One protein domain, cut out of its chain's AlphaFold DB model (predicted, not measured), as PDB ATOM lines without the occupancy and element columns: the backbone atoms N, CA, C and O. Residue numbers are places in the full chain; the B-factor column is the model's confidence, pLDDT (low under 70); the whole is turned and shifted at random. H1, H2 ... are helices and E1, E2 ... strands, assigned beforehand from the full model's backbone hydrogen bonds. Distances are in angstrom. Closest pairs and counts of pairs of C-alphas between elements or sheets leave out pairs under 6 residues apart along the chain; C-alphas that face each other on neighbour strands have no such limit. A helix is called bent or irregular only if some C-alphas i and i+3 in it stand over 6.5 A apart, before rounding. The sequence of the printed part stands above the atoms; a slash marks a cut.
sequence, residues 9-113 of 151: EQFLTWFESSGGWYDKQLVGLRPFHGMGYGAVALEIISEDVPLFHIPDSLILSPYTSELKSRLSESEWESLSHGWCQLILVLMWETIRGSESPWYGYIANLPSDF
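Overview. This is residues 9 to 113 of the 151 residues of an uncharacterized protein of Kwoniella shandongensis (UniProt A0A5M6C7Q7). A small antiparallel hairpin of two strands, E1 and E2, with H1 near it, makes one end of a long, loose model, and a loose group of three helices, H2, H3 and H4, makes the other. Short H5 sits between the two ends, touching H1 and residues 93 to 97 of H4, while residues 42 to 65, with no named element, run from the hairpin to the helix group. Residues 69 to 75 stick out at the helix end. The printed part has 105 residues in the order H1, E1, E2, H2, H3, H4, H5; the class is mixed, helices and strands, with under half of the residues in named elements. The whole is loose, with a radius of gyration of the C-alphas of 16.6 A, and spans 52 by 29 by 26 A.

Along the chain. E1 is residues 27 to 32, 15.1 A long, beginning at C-alpha 27 at (95.820, 152.511, 95.732). E2 is residues 36 to 41, 16.3 A long. H1 is residues 9 to 17, 12.2 A long, with C-alpha 9 at (91.029, 147.252, 106.156). H2 is residues 66 to 70, H3 residues 73 to 78 and H5 residues 103 to 106, which ends at C-alpha 106 at (103.128, 144.512, 114.181). H4, residues 84 to 99, is 22.4 A long, with a kink of 36 degrees near residue 93; it is irregular, C-alphas 95 and 98 being 9.1 A apart.

Arrangement. E1 and E2 form a hairpin, antiparallel at 144 degrees, with N 28 and O 40 at 2.9 A and N 38 and O 30 at 2.9 A, within hydrogen-bond range. Residues 21 to 22 pair antiparallel with residues 52 to 53. H1 and E1 are near each other, with 5 pairs of C-alphas within 10 A. H1 touches H5, the closest C-alphas being those of Trp 14 and Gly 104, 5.8 A apart. H4 touches H5 with residues 93 to 97 alone; the closest C-alphas are those of Gly 97 and Tyr 103, 5.9 A. H2 and H4 are close but not clearly touching, with the C-alphas of Leu 67 and Val 89 closest at 6.5 A. H3 and H4 are close but not clearly touching, with the C-alphas of Trp 76 and Gln 85 closest at 7.4 A; they run opposite ways at a steep tilt of 62 degrees. H1 and H4 are apart. Every O i to N i+4 pair is within hydrogen-bond range in H1 and H3, against 9 of 12 in H4 and 0 of 1 in H2, where 2 of 2 O i to N i+3 pairs are; H5 is too short for an O i to N i+4 pair.

Size, cuts and confidence. The C-alphas of Ile 44 and Ser 74 are the two farthest apart, 52.0 A. The printed part has no cut. The link from E2 to H2, 24 residues, is long. The mean pLDDT of the printed part is 93.2, and no printed residue is under 70.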
ATOM      1  N   GLU A   9      91.897 146.149 105.719       92.81
ATOM      2  CA  GLU A   9      91.029 147.252 106.156       92.81
ATOM      3  C   GLU A   9      91.405 147.772 107.549       92.81
ATOM      4  O   GLU A   9      91.422 148.981 107.782       92.81
ATOM      5  N   GLN A  10      91.758 146.869 108.471       93.25
ATOM      6  CA  GLN A  10      92.186 147.242 109.822       93.25
ATOM      7  C   GLN A  10      93.552 147.930 109.791       93.25
ATOM      8  O   GLN A  10      93.743 148.934 110.472       93.25
ATOM      9  N   PHE A  11      94.472 147.422 108.965       94.62
ATOM     10  CA  PHE A  11      95.781 148.028 108.745       94.62
ATOM     11  C   PHE A  11      95.664 149.455 108.191       94.62
ATOM     12  O   PHE A  11      96.248 150.372 108.759       94.62
ATOM     13  N   LEU A  12      94.874 149.662 107.131       95.31
ATOM     14  CA  LEU A  12      94.699 150.982 106.513       95.31
ATOM     15  C   LEU A  12      93.989 151.969 107.451       95.31
ATOM     16  O   LEU A  12      94.399 153.123 107.544       95.31
ATOM     17  N   THR A  13      92.993 151.500 108.213       95.25
ATOM     18  CA  THR A  13      92.324 152.315 109.242       95.25
ATOM     19  C   THR A  13      93.315 152.774 110.315       95.25
ATOM     20  O   THR A  13      93.343 153.952 110.673       95.25
ATOM     21  N   TRP A  14      94.154 151.859 110.817       95.56
ATOM     22  CA  TRP A  14      95.203 152.197 111.779       95.56
ATOM     23  C   TRP A  14      96.216 153.179 111.184       95.56
ATOM     24  O   TRP A  14      96.533 154.177 111.833       95.56
ATOM     25  N   PHE A  15      96.680 152.926 109.958       96.31
ATOM     26  CA  PHE A  15      97.669 153.748 109.267       96.31
ATOM     27  C   PHE A  15      97.213 155.208 109.165       96.31
ATOM     28  O   PHE A  15      97.943 156.103 109.587       96.31
ATOM     29  N   GLU A  16      95.978 155.446 108.717       96.38
ATOM     30  CA  GLU A  16      95.407 156.796 108.656       96.38
ATOM     31  C   GLU A  16      95.221 157.424 110.037       96.38
ATOM     32  O   GLU A  16      95.608 158.571 110.257       96.38
ATOM     33  N   SER A  17      94.667 156.672 110.998       95.44
ATOM     34  CA  SER A  17      94.449 157.181 112.360       95.44
ATOM     35  C   SER A  17      95.748 157.555 113.078       95.44
ATOM     36  O   SER A  17      95.734 158.381 113.988       95.44
ATOM     37  N   SER A  18      96.868 156.973 112.646       94.94
ATOM     38  CA  SER A  18      98.194 157.224 113.205       94.94
ATOM     39  C   SER A  18      98.915 158.386 112.503       94.94
ATOM     40  O   SER A  18     100.000 158.768 112.925       94.94
ATOM     41  N   GLY A  19      98.314 158.992 111.470       95.69
ATOM     42  CA  GLY A  19      98.871 160.133 110.733       95.69
ATOM     43  C   GLY A  19      99.490 159.777 109.380       95.69
ATOM     44  O   GLY A  19     100.041 160.651 108.712       95.69
ATOM     45  N   GLY A  20      99.406 158.511 108.966       97.12
ATOM     46  CA  GLY A  20      99.683 158.103 107.595       97.12
ATOM     47  C   GLY A  20      98.640 158.652 106.625       97.12
ATOM     48  O   GLY A  20      97.494 158.912 106.985       97.12
ATOM     49  N   TRP A  21      99.028 158.817 105.369       97.75
ATOM     50  CA  TRP A  21      98.110 159.193 104.298       97.75
ATOM     51  C   TRP A  21      98.324 158.273 103.103       97.75
ATOM     52  O   TRP A  21      99.460 157.919 102.795       97.75
ATOM     53  N   TYR A  22      97.246 157.876 102.432       97.50
ATOM     54  CA  TYR A  22      97.305 157.180 101.150       97.50
ATOM     55  C   TYR A  22      96.118 157.572 100.277       97.50
ATOM     56  O   TYR A  22      95.048 157.926 100.782       97.50
ATOM     57  N   ASP A  23      96.298 157.497  98.963       97.38
ATOM     58  CA  ASP A  23      95.223 157.757  98.018       97.38
ATOM     59  C   ASP A  23      94.321 156.519  97.876       97.38
ATOM     60  O   ASP A  23      94.672 155.526  97.236       97.38
ATOM     61  N   LYS A  24      93.129 156.591  98.477       96.19
ATOM     62  CA  LYS A  24      92.114 155.521  98.465       96.19
ATOM     63  C   LYS A  24      91.506 155.245  97.096       96.19
ATOM     64  O   LYS A  24      90.899 154.191  96.917       96.19
ATOM     65  N   GLN A  25      91.581 156.205  96.180       96.56
ATOM     66  CA  GLN A  25      91.037 156.072  94.832       96.56
ATOM     67  C   GLN A  25      92.057 155.414  93.912       96.56
ATOM     68  O   GLN A  25      91.674 154.643  93.041       96.56
ATOM     69  N   LEU A  26      93.347 155.673  94.139       97.31
ATOM     70  CA  LEU A  26      94.423 155.167  93.294       97.31
ATOM     71  C   LEU A  26      95.054 153.871  93.807       97.31
ATOM     72  O   LEU A  26      95.499 153.070  92.988       97.31
ATOM     73  N   VAL A  27      95.092 153.636  95.124       96.69
ATOM     74  CA  VAL A  27      95.820 152.511  95.732       96.69
ATOM     75  C   VAL A  27      94.911 151.632  96.585       96.69
ATOM     76  O   VAL A  27      94.215 152.092  97.488       96.69
ATOM     77  N   GLY A  28      94.982 150.324  96.343       95.69
ATOM     78  CA  GLY A  28      94.386 149.296  97.194       95.69
ATOM     79  C   GLY A  28      95.407 148.254  97.639       95.69
ATOM     80  O   GLY A  28      96.521 148.200  97.125       95.69
ATOM     81  N   LEU A  29      95.012 147.382  98.568       95.44
ATOM     82  CA  LEU A  29      95.793 146.206  98.962       95.44
ATOM     83  C   LEU A  29      95.099 144.938  98.465       95.44
ATOM     84  O   LEU A  29      93.892 144.780  98.656       95.44
ATOM     85  N   ARG A  30      95.846 144.025  97.840       94.31
ATOM     86  CA  ARG A  30      95.323 142.727  97.382       94.31
ATOM     87  C   ARG A  30      96.306 141.590  97.657       94.31
ATOM     88  O   ARG A  30      97.511 141.835  97.666       94.31
ATOM     89  N   PRO A  31      95.810 140.356  97.854       92.31
ATOM     90  CA  PRO A  31      96.669 139.190  97.958       92.31
ATOM     91  C   PRO A  31      97.216 138.788  96.583       92.31
ATOM     92  O   PRO A  31      96.503 138.793  95.579       92.31
ATOM     93  N   PHE A  32      98.473 138.369  96.574       90.25
ATOM     94  CA  PHE A  32      99.203 137.806  95.452       90.25
ATOM     95  C   PHE A  32      99.657 136.396  95.815       90.25
ATOM     96  O   PHE A  32     100.178 136.138  96.904       90.25
ATOM     97  N   HIS A  33      99.449 135.460  94.892       87.06
ATOM     98  CA  HIS A  33      99.819 134.069  95.107       87.06
ATOM     99  C   HIS A  33     101.330 133.943  95.359       87.06
ATOM    100  O   HIS A  33     102.130 134.414  94.554       87.06
ATOM    101  N   GLY A  34     101.706 133.337  96.488       82.56
ATOM    102  CA  GLY A  34     103.104 133.136  96.887       82.56
ATOM    103  C   GLY A  34     103.848 134.384  97.382       82.56
ATOM    104  O   GLY A  34     104.997 134.258  97.781       82.56
ATOM    105  N   MET A  35     103.227 135.572  97.378       83.69
ATOM    106  CA  MET A  35     103.886 136.835  97.769       83.69
ATOM    107  C   MET A  35     103.190 137.572  98.921       83.69
ATOM    108  O   MET A  35     103.678 138.600  99.379       83.69
ATOM    109  N   GLY A  36     102.048 137.073  99.401       86.44
ATOM    110  CA  GLY A  36     101.269 137.756 100.434       86.44
ATOM    111  C   GLY A  36     100.502 138.953  99.872       86.44
ATOM    112  O   GLY A  36     100.053 138.920  98.731       86.44
ATOM    113  N   TYR A  37     100.289 139.996 100.673       91.31
ATOM    114  CA  TYR A  37      99.578 141.196 100.223       91.31
ATOM    115  C   TYR A  37     100.524 142.224  99.610       91.31
ATOM    116  O   TYR A  37     101.617 142.454 100.118       91.31
ATOM    117  N   GLY A  38     100.063 142.888  98.554       92.69
ATOM    118  CA  GLY A  38     100.777 143.981  97.904       92.69
ATOM    119  C   GLY A  38      99.858 145.149  97.568       92.69
ATOM    120  O   GLY A  38      98.632 144.999  97.499       92.69
ATOM    121  N   ALA A  39     100.467 146.314  97.353       94.69
ATOM    122  CA  ALA A  39      99.781 147.494  96.848       94.69
ATOM    123  C   ALA A  39      99.454 147.329  95.359       94.69
ATOM    124  O   ALA A  39     100.273 146.844  94.580       94.69
ATOM    125  N   VAL A  40      98.248 147.735  94.967       96.56
ATOM    126  CA  VAL A  40      97.764 147.668  93.586       96.56
ATOM    127  C   VAL A  40      97.207 149.015  93.166       96.56
ATOM    128  O   VAL A  40      96.540 149.680  93.959       96.56
ATOM    129  N   ALA A  41      97.428 149.377  91.906       97.19
ATOM    130  CA  ALA A  41      96.734 150.497  91.292       97.19
ATOM    131  C   ALA A  41      95.261 150.121  91.049       97.19
ATOM    132  O   ALA A  41      94.969 149.046  90.516       97.19
ATOM    133  N   LEU A  42      94.336 150.985  91.458       97.00
ATOM    134  CA  LEU A  42      92.899 150.842  91.197       97.00
ATOM    135  C   LEU A  42      92.491 151.537  89.893       97.00
ATOM    136  O   LEU A  42      91.551 151.101  89.229       97.00
ATOM    137  N   GLU A  43      93.242 152.566  89.508       96.75
ATOM    138  CA  GLU A  43      93.072 153.343  88.284       96.75
ATOM    139  C   GLU A  43      94.434 153.605  87.622       96.75
ATOM    140  O   GLU A  43      95.483 153.194  88.123       96.75
ATOM    141  N   ILE A  44      94.431 154.276  86.468       96.31
ATOM    142  CA  ILE A  44      95.668 154.703  85.806       96.31
ATOM    143  C   ILE A  44      96.301 155.827  86.631       96.31
ATOM    144  O   ILE A  44      95.706 156.887  86.812       96.31
ATOM    145  N   ILE A  45      97.530 155.606  87.085       96.94
ATOM    146  CA  ILE A  45      98.310 156.572  87.861       96.94
ATOM    147  C   ILE A  45      99.225 157.332  86.897       96.94
ATOM    148  O   ILE A  45      99.985 156.717  86.148       96.94
ATOM    149  N   SER A  46      99.137 158.662  86.896       96.31
ATOM    150  CA  SER A  46     100.069 159.515  86.147       96.31
ATOM    151  C   SER A  46     101.411 159.644  86.870       96.31
ATOM    152  O   SER A  46     101.499 159.416  88.076       96.31
ATOM    153  N   GLU A  47     102.457 160.019  86.135       96.12
ATOM    154  CA  GLU A  47     103.761 160.328  86.731       96.12
ATOM    155  C   GLU A  47     103.640 161.452  87.775       96.12
ATOM    156  O   GLU A  47     102.752 162.305  87.689       96.12
ATOM    157  N   ASP A  48     104.514 161.415  88.782       95.12
ATOM    158  CA  ASP A  48     104.596 162.391  89.879       95.12
ATOM    159  C   ASP A  48     103.333 162.535  90.756       95.12
ATOM    160  O   ASP A  48     103.187 163.509  91.500       95.12
ATOM    161  N   VAL A  49     102.430 161.550  90.733       96.62
ATOM    162  CA  VAL A  49     101.275 161.505  91.641       96.62
ATOM    163  C   VAL A  49     101.675 160.871  92.982       96.62
ATOM    164  O   VAL A  49     102.119 159.719  93.006       96.62
ATOM    165  N   PRO A  50     101.513 161.572  94.122       96.31
ATOM    166  CA  PRO A  50     101.788 160.993  95.432       96.31
ATOM    167  C   PRO A  50     100.769 159.891  95.749       96.31
ATOM    168  O   PRO A  50      99.566 160.098  95.638       96.31
ATOM    169  N   LEU A  51     101.255 158.721  96.166       97.19
ATOM    170  CA  LEU A  51     100.411 157.552  96.452       97.19
ATOM    171  C   LEU A  51     100.174 157.334  97.943       97.19
ATOM    172  O   LEU A  51      99.100 156.898  98.353       97.19
ATOM    173  N   PHE A  52     101.191 157.621  98.749       96.81
ATOM    174  CA  PHE A  52     101.128 157.555 100.197       96.81
ATOM    175  C   PHE A  52     102.227 158.411 100.828       96.81
ATOM    176  O   PHE A  52     103.229 158.746 100.197       96.81
ATOM    177  N   HIS A  53     102.028 158.749 102.096       96.62
ATOM    178  CA  HIS A  53     102.973 159.447 102.949       96.62
ATOM    179  C   HIS A  53     103.014 158.745 104.306       96.62
ATOM    180  O   HIS A  53     101.972 158.514 104.924       96.62
ATOM    181  N   ILE A  54     104.219 158.407 104.757       96.19
ATOM    182  CA  ILE A  54     104.462 157.766 106.048       96.19
ATOM    183  C   ILE A  54     105.185 158.795 106.921       96.19
ATOM    184  O   ILE A  54     106.314 159.152 106.584       96.19
ATOM    185  N   PRO A  55     104.571 159.294 108.006       94.94
ATOM    186  CA  PRO A  55     105.255 160.204 108.916       94.94
ATOM    187  C   PRO A  55     106.357 159.466 109.685       94.94
ATOM    188  O   PRO A  55     106.217 158.285 110.008       94.94
ATOM    189  N   ASP A  56     107.423 160.176 110.060       92.56
ATOM    190  CA  ASP A  56     108.572 159.595 110.776       92.56
ATOM    191  C   ASP A  56     108.172 158.902 112.089       92.56
ATOM    192  O   ASP A  56     108.759 157.891 112.472       92.56
ATOM    193  N   SER A  57     107.124 159.394 112.758       91.00
ATOM    194  CA  SER A  57     106.581 158.789 113.978       91.00
ATOM    195  C   SER A  57     106.015 157.380 113.766       91.00
ATOM    196  O   SER A  57     105.908 156.622 114.727       91.00
ATOM    197  N   LEU A  58     105.659 157.011 112.530       93.31
ATOM    198  CA  LEU A  58     105.156 155.679 112.178       93.31
ATOM    199  C   LEU A  58     106.279 154.709 111.809       93.31
ATOM    200  O   LEU A  58     106.031 153.509 111.694       93.31
ATOM    201  N   ILE A  59     107.513 155.190 111.658       94.25
ATOM    202  CA  ILE A  59     108.661 154.348 111.343       94.25
ATOM    203  C   ILE A  59     109.152 153.698 112.636       94.25
ATOM    204  O   ILE A  59     109.628 154.373 113.553       94.25
ATOM    205  N   LEU A  60     109.050 152.371 112.719       94.25
ATOM    206  CA  LEU A  60     109.636 151.612 113.817       94.25
ATOM    207  C   LEU A  60     111.156 151.579 113.640       94.25
ATOM    208  O   LEU A  60     111.668 151.005 112.680       94.25
ATOM    209  N   SER A  61     111.882 152.193 114.569       93.19
ATOM    210  CA  SER A  61     113.338 152.263 114.524       93.19
ATOM    211  C   SER A  61     113.943 152.203 115.929       93.19
ATOM    212  O   SER A  61     113.258 152.506 116.913       93.19
ATOM    213  N   PRO A  62     115.253 151.911 116.033       92.31
ATOM    214  CA  PRO A  62     116.003 152.032 117.282       92.31
ATOM    215  C   PRO A  62     115.884 153.413 117.957       92.31
ATOM    216  O   PRO A  62     116.084 153.537 119.162       92.31
ATOM    217  N   TYR A  63     115.562 154.460 117.193       87.81
ATOM    218  CA  TYR A  63     115.551 155.845 117.667       87.81
ATOM    219  C   TYR A  63     114.154 156.385 117.974       87.81
ATOM    220  O   TYR A  63     114.043 157.393 118.668       87.81
ATOM    221  N   THR A  64     113.104 155.737 117.468       90.88
ATOM    222  CA  THR A  64     111.711 156.161 117.659       90.88
ATOM    223  C   THR A  64     111.030 155.428 118.813       90.88
ATOM    224  O   THR A  64     110.111 155.982 119.408       90.88
ATOM    225  N   SER A  65     111.485 154.221 119.178       91.50
ATOM    226  CA  SER A  65     110.944 153.484 120.330       91.50
ATOM    227  C   SER A  65     111.417 154.057 121.669       91.50
ATOM    228  O   SER A  65     112.588 154.391 121.865       91.50
ATOM    229  N   GLU A  66     110.508 154.069 122.645       91.31
ATOM    230  CA  GLU A  66     110.800 154.437 124.034       91.31
ATOM    231  C   GLU A  66     111.803 153.493 124.709       91.31
ATOM    232  O   GLU A  66     112.389 153.861 125.729       91.31
ATOM    233  N   LEU A  67     112.031 152.290 124.165       92.62
ATOM    234  CA  LEU A  67     112.947 151.312 124.749       92.62
ATOM    235  C   LEU A  67     114.357 151.878 124.946       92.62
ATOM    236  O   LEU A  67     114.972 151.612 125.977       92.62
ATOM    237  N   LYS A  68     114.837 152.706 124.011       90.12
ATOM    238  CA  LYS A  68     116.152 153.350 124.114       90.12
ATOM    239  C   LYS A  68     116.307 154.123 125.429       90.12
ATOM    240  O   LYS A  68     117.376 154.115 126.020       90.12
ATOM    241  N   SER A  69     115.237 154.762 125.909       91.38
ATOM    242  CA  SER A  69     115.249 155.536 127.160       91.38
ATOM    243  C   SER A  69     115.224 154.681 128.434       91.38
ATOM    244  O   SER A  69     115.423 155.206 129.528       91.38
ATOM    245  N   ARG A  70     114.964 153.373 128.310       93.12
ATOM    246  CA  ARG A  70     114.881 152.423 129.431       93.12
ATOM    247  C   ARG A  70     116.186 151.673 129.690       93.12
ATOM    248  O   ARG A  70     116.282 150.985 130.702       93.12
ATOM    249  N   LEU A  71     117.155 151.789 128.788       93.50
ATOM    250  CA  LEU A  71     118.476 151.178 128.889       93.50
ATOM    251  C   LEU A  71     119.520 152.264 129.149       93.50
ATOM    252  O   LEU A  71     119.350 153.415 128.744       93.50
ATOM    253  N   SER A  72     120.610 151.907 129.827       95.12
ATOM    254  CA  SER A  72     121.768 152.798 129.905       95.12
ATOM    255  C   SER A  72     122.407 152.974 128.525       95.12
ATOM    256  O   SER A  72     122.310 152.100 127.661       95.12
ATOM    257  N   GLU A  73     123.113 154.088 128.324       93.12
ATOM    258  CA  GLU A  73     123.847 154.346 127.079       93.12
ATOM    259  C   GLU A  73     124.821 153.203 126.756       93.12
ATOM    260  O   GLU A  73     124.844 152.715 125.633       93.12
ATOM    261  N   SER A  74     125.540 152.681 127.756       94.81
ATOM    262  CA  SER A  74     126.448 151.544 127.564       94.81
ATOM    263  C   SER A  74     125.743 150.251 127.150       94.81
ATOM    264  O   SER A  74     126.266 149.519 126.312       94.81
ATOM    265  N   GLU A  75     124.571 149.950 127.720       93.88
ATOM    266  CA  GLU A  75     123.791 148.767 127.328       93.88
ATOM    267  C   GLU A  75     123.277 148.920 125.897       93.88
ATOM    268  O   GLU A  75     123.371 147.988 125.101       93.88
ATOM    269  N   TRP A  76     122.790 150.108 125.544       94.06
ATOM    270  CA  TRP A  76     122.291 150.390 124.206       94.06
ATOM    271  C   TRP A  76     123.387 150.316 123.141       94.06
ATOM    272  O   TRP A  76     123.214 149.653 122.117       94.06
ATOM    273  N   GLU A  77     124.536 150.943 123.393       92.69
ATOM    274  CA  GLU A  77     125.682 150.927 122.480       92.69
ATOM    275  C   GLU A  77     126.274 149.526 122.320       92.69
ATOM    276  O   GLU A  77     126.724 149.172 121.230       92.69
ATOM    277  N   SER A  78     126.197 148.668 123.343       93.19
ATOM    278  CA  SER A  78     126.628 147.266 123.216       93.19
ATOM    279  C   SER A  78     125.827 146.476 122.169       93.19
ATOM    280  O   SER A  78     126.328 145.498 121.614       93.19
ATOM    281  N   LEU A  79     124.608 146.926 121.847       93.12
ATOM    282  CA  LEU A  79     123.707 146.328 120.858       93.12
ATOM    283  C   LEU A  79     123.825 146.963 119.463       93.12
ATOM    284  O   LEU A  79     123.085 146.576 118.561       93.12
ATOM    285  N   SER A  80     124.720 147.936 119.267       88.75
ATOM    286  CA  SER A  80     124.861 148.696 118.008       88.75
ATOM    287  C   SER A  80     125.364 147.874 116.811       88.75
ATOM    288  O   SER A  80     125.437 148.382 115.693       88.75
ATOM    289  N   HIS A  81     125.691 146.596 117.009       88.25
ATOM    290  CA  HIS A  81     126.132 145.701 115.949       88.25
ATOM    291  C   HIS A  81     124.945 145.171 115.125       88.25
ATOM    292  O   HIS A  81     123.984 144.604 115.651       88.25
ATOM    293  N   GLY A  82     125.034 145.329 113.801       87.00
ATOM    294  CA  GLY A  82     124.043 144.816 112.856       87.00
ATOM    295  C   GLY A  82     122.626 145.321 113.142       87.00
ATOM    296  O   GLY A  82     122.377 146.522 113.192       87.00
ATOM    297  N   TRP A  83     121.690 144.385 113.314       90.62
ATOM    298  CA  TRP A  83     120.263 144.666 113.515       90.62
ATOM    299  C   TRP A  83     119.795 144.480 114.966       90.62
ATOM    300  O   TRP A  83     118.594 144.542 115.228       90.62
ATOM    301  N   CYS A  84     120.704 144.254 115.921       93.50
ATOM    302  CA  CYS A  84     120.348 143.838 117.282       93.50
ATOM    303  C   CYS A  84     119.445 144.840 118.014       93.50
ATOM    304  O   CYS A  84     118.435 144.437 118.592       93.50
ATOM    305  N   GLN A  85     119.735 146.142 117.931       94.75
ATOM    306  CA  GLN A  85     118.857 147.178 118.492       94.75
ATOM    307  C   GLN A  85     117.445 147.138 117.891       94.75
ATOM    308  O   GLN A  85     116.463 147.241 118.625       94.75
ATOM    309  N   LEU A  86     117.325 146.970 116.568       95.62
ATOM    310  CA  LEU A  86     116.023 146.923 115.898       95.62
ATOM    311  C   LEU A  86     115.245 145.661 116.282       95.62
ATOM    312  O   LEU A  86     114.052 145.751 116.553       95.62
ATOM    313  N   ILE A  87     115.914 144.507 116.344       94.06
ATOM    314  CA  ILE A  87     115.304 143.244 116.775       94.06
ATOM    315  C   ILE A  87     114.763 143.387 118.199       94.06
ATOM    316  O   ILE A  87     113.614 143.035 118.458       94.06
ATOM    317  N   LEU A  88     115.553 143.957 119.114       94.94
ATOM    318  CA  LEU A  88     115.128 144.144 120.498       94.94
ATOM    319  C   LEU A  88     113.941 145.114 120.610       94.94
ATOM    320  O   LEU A  88     112.993 144.841 121.345       94.94
ATOM    321  N   VAL A  89     113.963 146.216 119.855       96.06
ATOM    322  CA  VAL A  89     112.832 147.149 119.759       96.06
ATOM    323  C   VAL A  89     111.585 146.451 119.228       96.06
ATOM    324  O   VAL A  89     110.518 146.586 119.821       96.06
ATOM    325  N   LEU A  90     111.710 145.663 118.159       95.06
ATOM    326  CA  LEU A  90     110.594 144.913 117.596       95.06
ATOM    327  C   LEU A  90     110.007 143.942 118.629       95.06
ATOM    328  O   LEU A  90     108.792 143.911 118.807       95.06
ATOM    329  N   MET A  91     110.848 143.201 119.356       94.88
ATOM    330  CA  MET A  91     110.409 142.297 120.425       94.88
ATOM    331  C   MET A  91     109.677 143.045 121.544       94.88
ATOM    332  O   MET A  91     108.595 142.633 121.961       94.88
ATOM    333  N   TRP A  92     110.248 144.153 122.017       95.88
ATOM    334  CA  TRP A  92     109.668 144.977 123.075       95.88
ATOM    335  C   TRP A  92     108.293 145.532 122.689       95.88
ATOM    336  O   TRP A  92     107.323 145.354 123.426       95.88
ATOM    337  N   GLU A  93     108.191 146.159 121.517       96.25
ATOM    338  CA  GLU A  93     106.935 146.725 121.023       96.25
ATOM    339  C   GLU A  93     105.890 145.634 120.739       96.25
ATOM    340  O   GLU A  93     104.703 145.842 120.982       96.25
ATOM    341  N   THR A  94     106.321 144.437 120.328       94.50
ATOM    342  CA  THR A  94     105.423 143.282 120.155       94.50
ATOM    343  C   THR A  94     104.792 142.854 121.480       94.50
ATOM    344  O   THR A  94     103.586 142.614 121.539       94.50
ATOM    345  N   ILE A  95     105.572 142.798 122.565       94.69
ATOM    346  CA  ILE A  95     105.084 142.381 123.892       94.69
ATOM    347  C   ILE A  95     104.106 143.405 124.488       94.69
ATOM    348  O   ILE A  95     103.174 143.019 125.193       94.69
ATOM    349  N   ARG A  96     104.276 144.697 124.184       95.19
ATOM    350  CA  ARG A  96     103.347 145.763 124.608       95.19
ATOM    351  C   ARG A  96     101.950 145.634 123.995       95.19
ATOM    352  O   ARG A  96     101.000 146.215 124.518       95.19
ATOM    353  N   GLY A  97     101.802 144.896 122.894       93.44
ATOM    354  CA  GLY A  97     100.512 144.704 122.239       93.44
ATOM    355  C   GLY A  97      99.865 146.040 121.864       93.44
ATOM    356  O   GLY A  97     100.517 146.907 121.288       93.44
ATOM    357  N   SER A  98      98.589 146.222 122.214       93.31
ATOM    358  CA  SER A  98      97.798 147.408 121.849       93.31
ATOM    359  C   SER A  98      98.283 148.726 122.460       93.31
ATOM    360  O   SER A  98      97.812 149.783 122.054       93.31
ATOM    361  N   GLU A  99      99.193 148.685 123.437       93.94
ATOM    362  CA  GLU A  99      99.826 149.888 123.993       93.94
ATOM    363  C   GLU A  99     100.977 150.410 123.123       93.94
ATOM    364  O   GLU A  99     101.482 151.509 123.364       93.94
ATOM    365  N   SER A 100     101.438 149.625 122.143       94.94
ATOM    366  CA  SER A 100     102.456 150.061 121.193       94.94
ATOM    367  C   SER A 100     101.835 150.958 120.118       94.94
ATOM    368  O   SER A 100     100.824 150.576 119.518       94.94
ATOM    369  N   PRO A 101     102.450 152.105 119.773       93.56
ATOM    370  CA  PRO A 101     101.965 152.922 118.662       93.56
ATOM    371  C   PRO A 101     102.096 152.195 117.311       93.56
ATOM    372  O   PRO A 101     101.332 152.477 116.389       93.56
ATOM    373  N   TRP A 102     102.987 151.199 117.208       96.00
ATOM    374  CA  TRP A 102     103.167 150.358 116.017       96.00
ATOM    375  C   TRP A 102     102.316 149.086 116.026       96.00
ATOM    376  O   TRP A 102     102.488 148.238 115.150       96.00
ATOM    377  N   TYR A 103     101.386 148.932 116.975       94.00
ATOM    378  CA  TYR A 103     100.587 147.713 117.110       94.00
ATOM    379  C   TYR A 103      99.884 147.311 115.810       94.00
ATOM    380  O   TYR A 103      99.922 146.143 115.436       94.00
ATOM    381  N   GLY A 104      99.281 148.262 115.090       92.56
ATOM    382  CA  GLY A 104      98.574 147.953 113.846       92.56
ATOM    383  C   GLY A 104      99.489 147.450 112.726       92.56
ATOM    384  O   GLY A 104      99.044 146.643 111.913       92.56
ATOM    385  N   TYR A 105     100.766 147.841 112.714       93.38
ATOM    386  CA  TYR A 105     101.777 147.258 111.829       93.38
ATOM    387  C   TYR A 105     102.210 145.871 112.320       93.38
ATOM    388  O   TYR A 105     102.128 144.901 111.571       93.38
ATOM    389  N   ILE A 106     102.595 145.753 113.595       93.44
ATOM    390  CA  ILE A 106     103.128 144.512 114.181       93.44
ATOM    391  C   ILE A 106     102.098 143.376 114.140       93.44
ATOM    392  O   ILE A 106     102.428 142.259 113.755       93.44
ATOM    393  N   ALA A 107     100.835 143.653 114.473       90.12
ATOM    394  CA  ALA A 107      99.751 142.666 114.463       90.12
ATOM    395  C   ALA A 107      99.430 142.112 113.062       90.12
ATOM    396  O   ALA A 107      98.714 141.116 112.939       90.12
ATOM    397  N   ASN A 108      99.934 142.774 112.018       88.62
ATOM    398  CA  ASN A 108      99.750 142.434 110.615       88.62
ATOM    399  C   ASN A 108     101.023 141.860 109.963       88.62
ATOM    400  O   ASN A 108     100.993 141.549 108.771       88.62
ATOM    401  N   LEU A 109     102.123 141.711 110.710       88.19
ATOM    402  CA  LEU A 109     103.327 141.056 110.205       88.19
ATOM    403  C   LEU A 109     103.055 139.572 109.901       88.19
ATOM    404  O   LEU A 109     102.292 138.930 110.630       88.19
ATOM    405  N   PRO A 110     103.687 139.005 108.857       83.81
ATOM    406  CA  PRO A 110     103.644 137.570 108.611       83.81
ATOM    407  C   PRO A 110     104.158 136.782 109.822       83.81
ATOM    408  O   PRO A 110     105.162 137.152 110.429       83.81
ATOM    409  N   SER A 111     103.479 135.684 110.158       79.75
ATOM    410  CA  SER A 111     103.945 134.721 111.166       79.75
ATOM    411  C   SER A 111     105.010 133.769 110.631       79.75
ATOM    412  O   SER A 111     105.774 133.201 111.407       79.75
ATOM    413  N   ASP A 112     105.053 133.608 109.312       76.56
ATOM    414  CA  ASP A 112     105.876 132.637 108.609       76.56
ATOM    415  C   ASP A 112     106.739 133.367 107.579       76.56
ATOM    416  O   ASP A 112     106.275 134.286 106.896       76.56
ATOM    417  N   PHE A 113     108.004 132.967 107.474       75.88
ATOM    418  CA  PHE A 113     108.949 133.538 106.521       75.88
ATOM    419  C   PHE A 113     109.707 132.418 105.810       75.88
ATOM    420  O   PHE A 113     110.258 131.526 106.445       75.88
TER     421      PHE A 113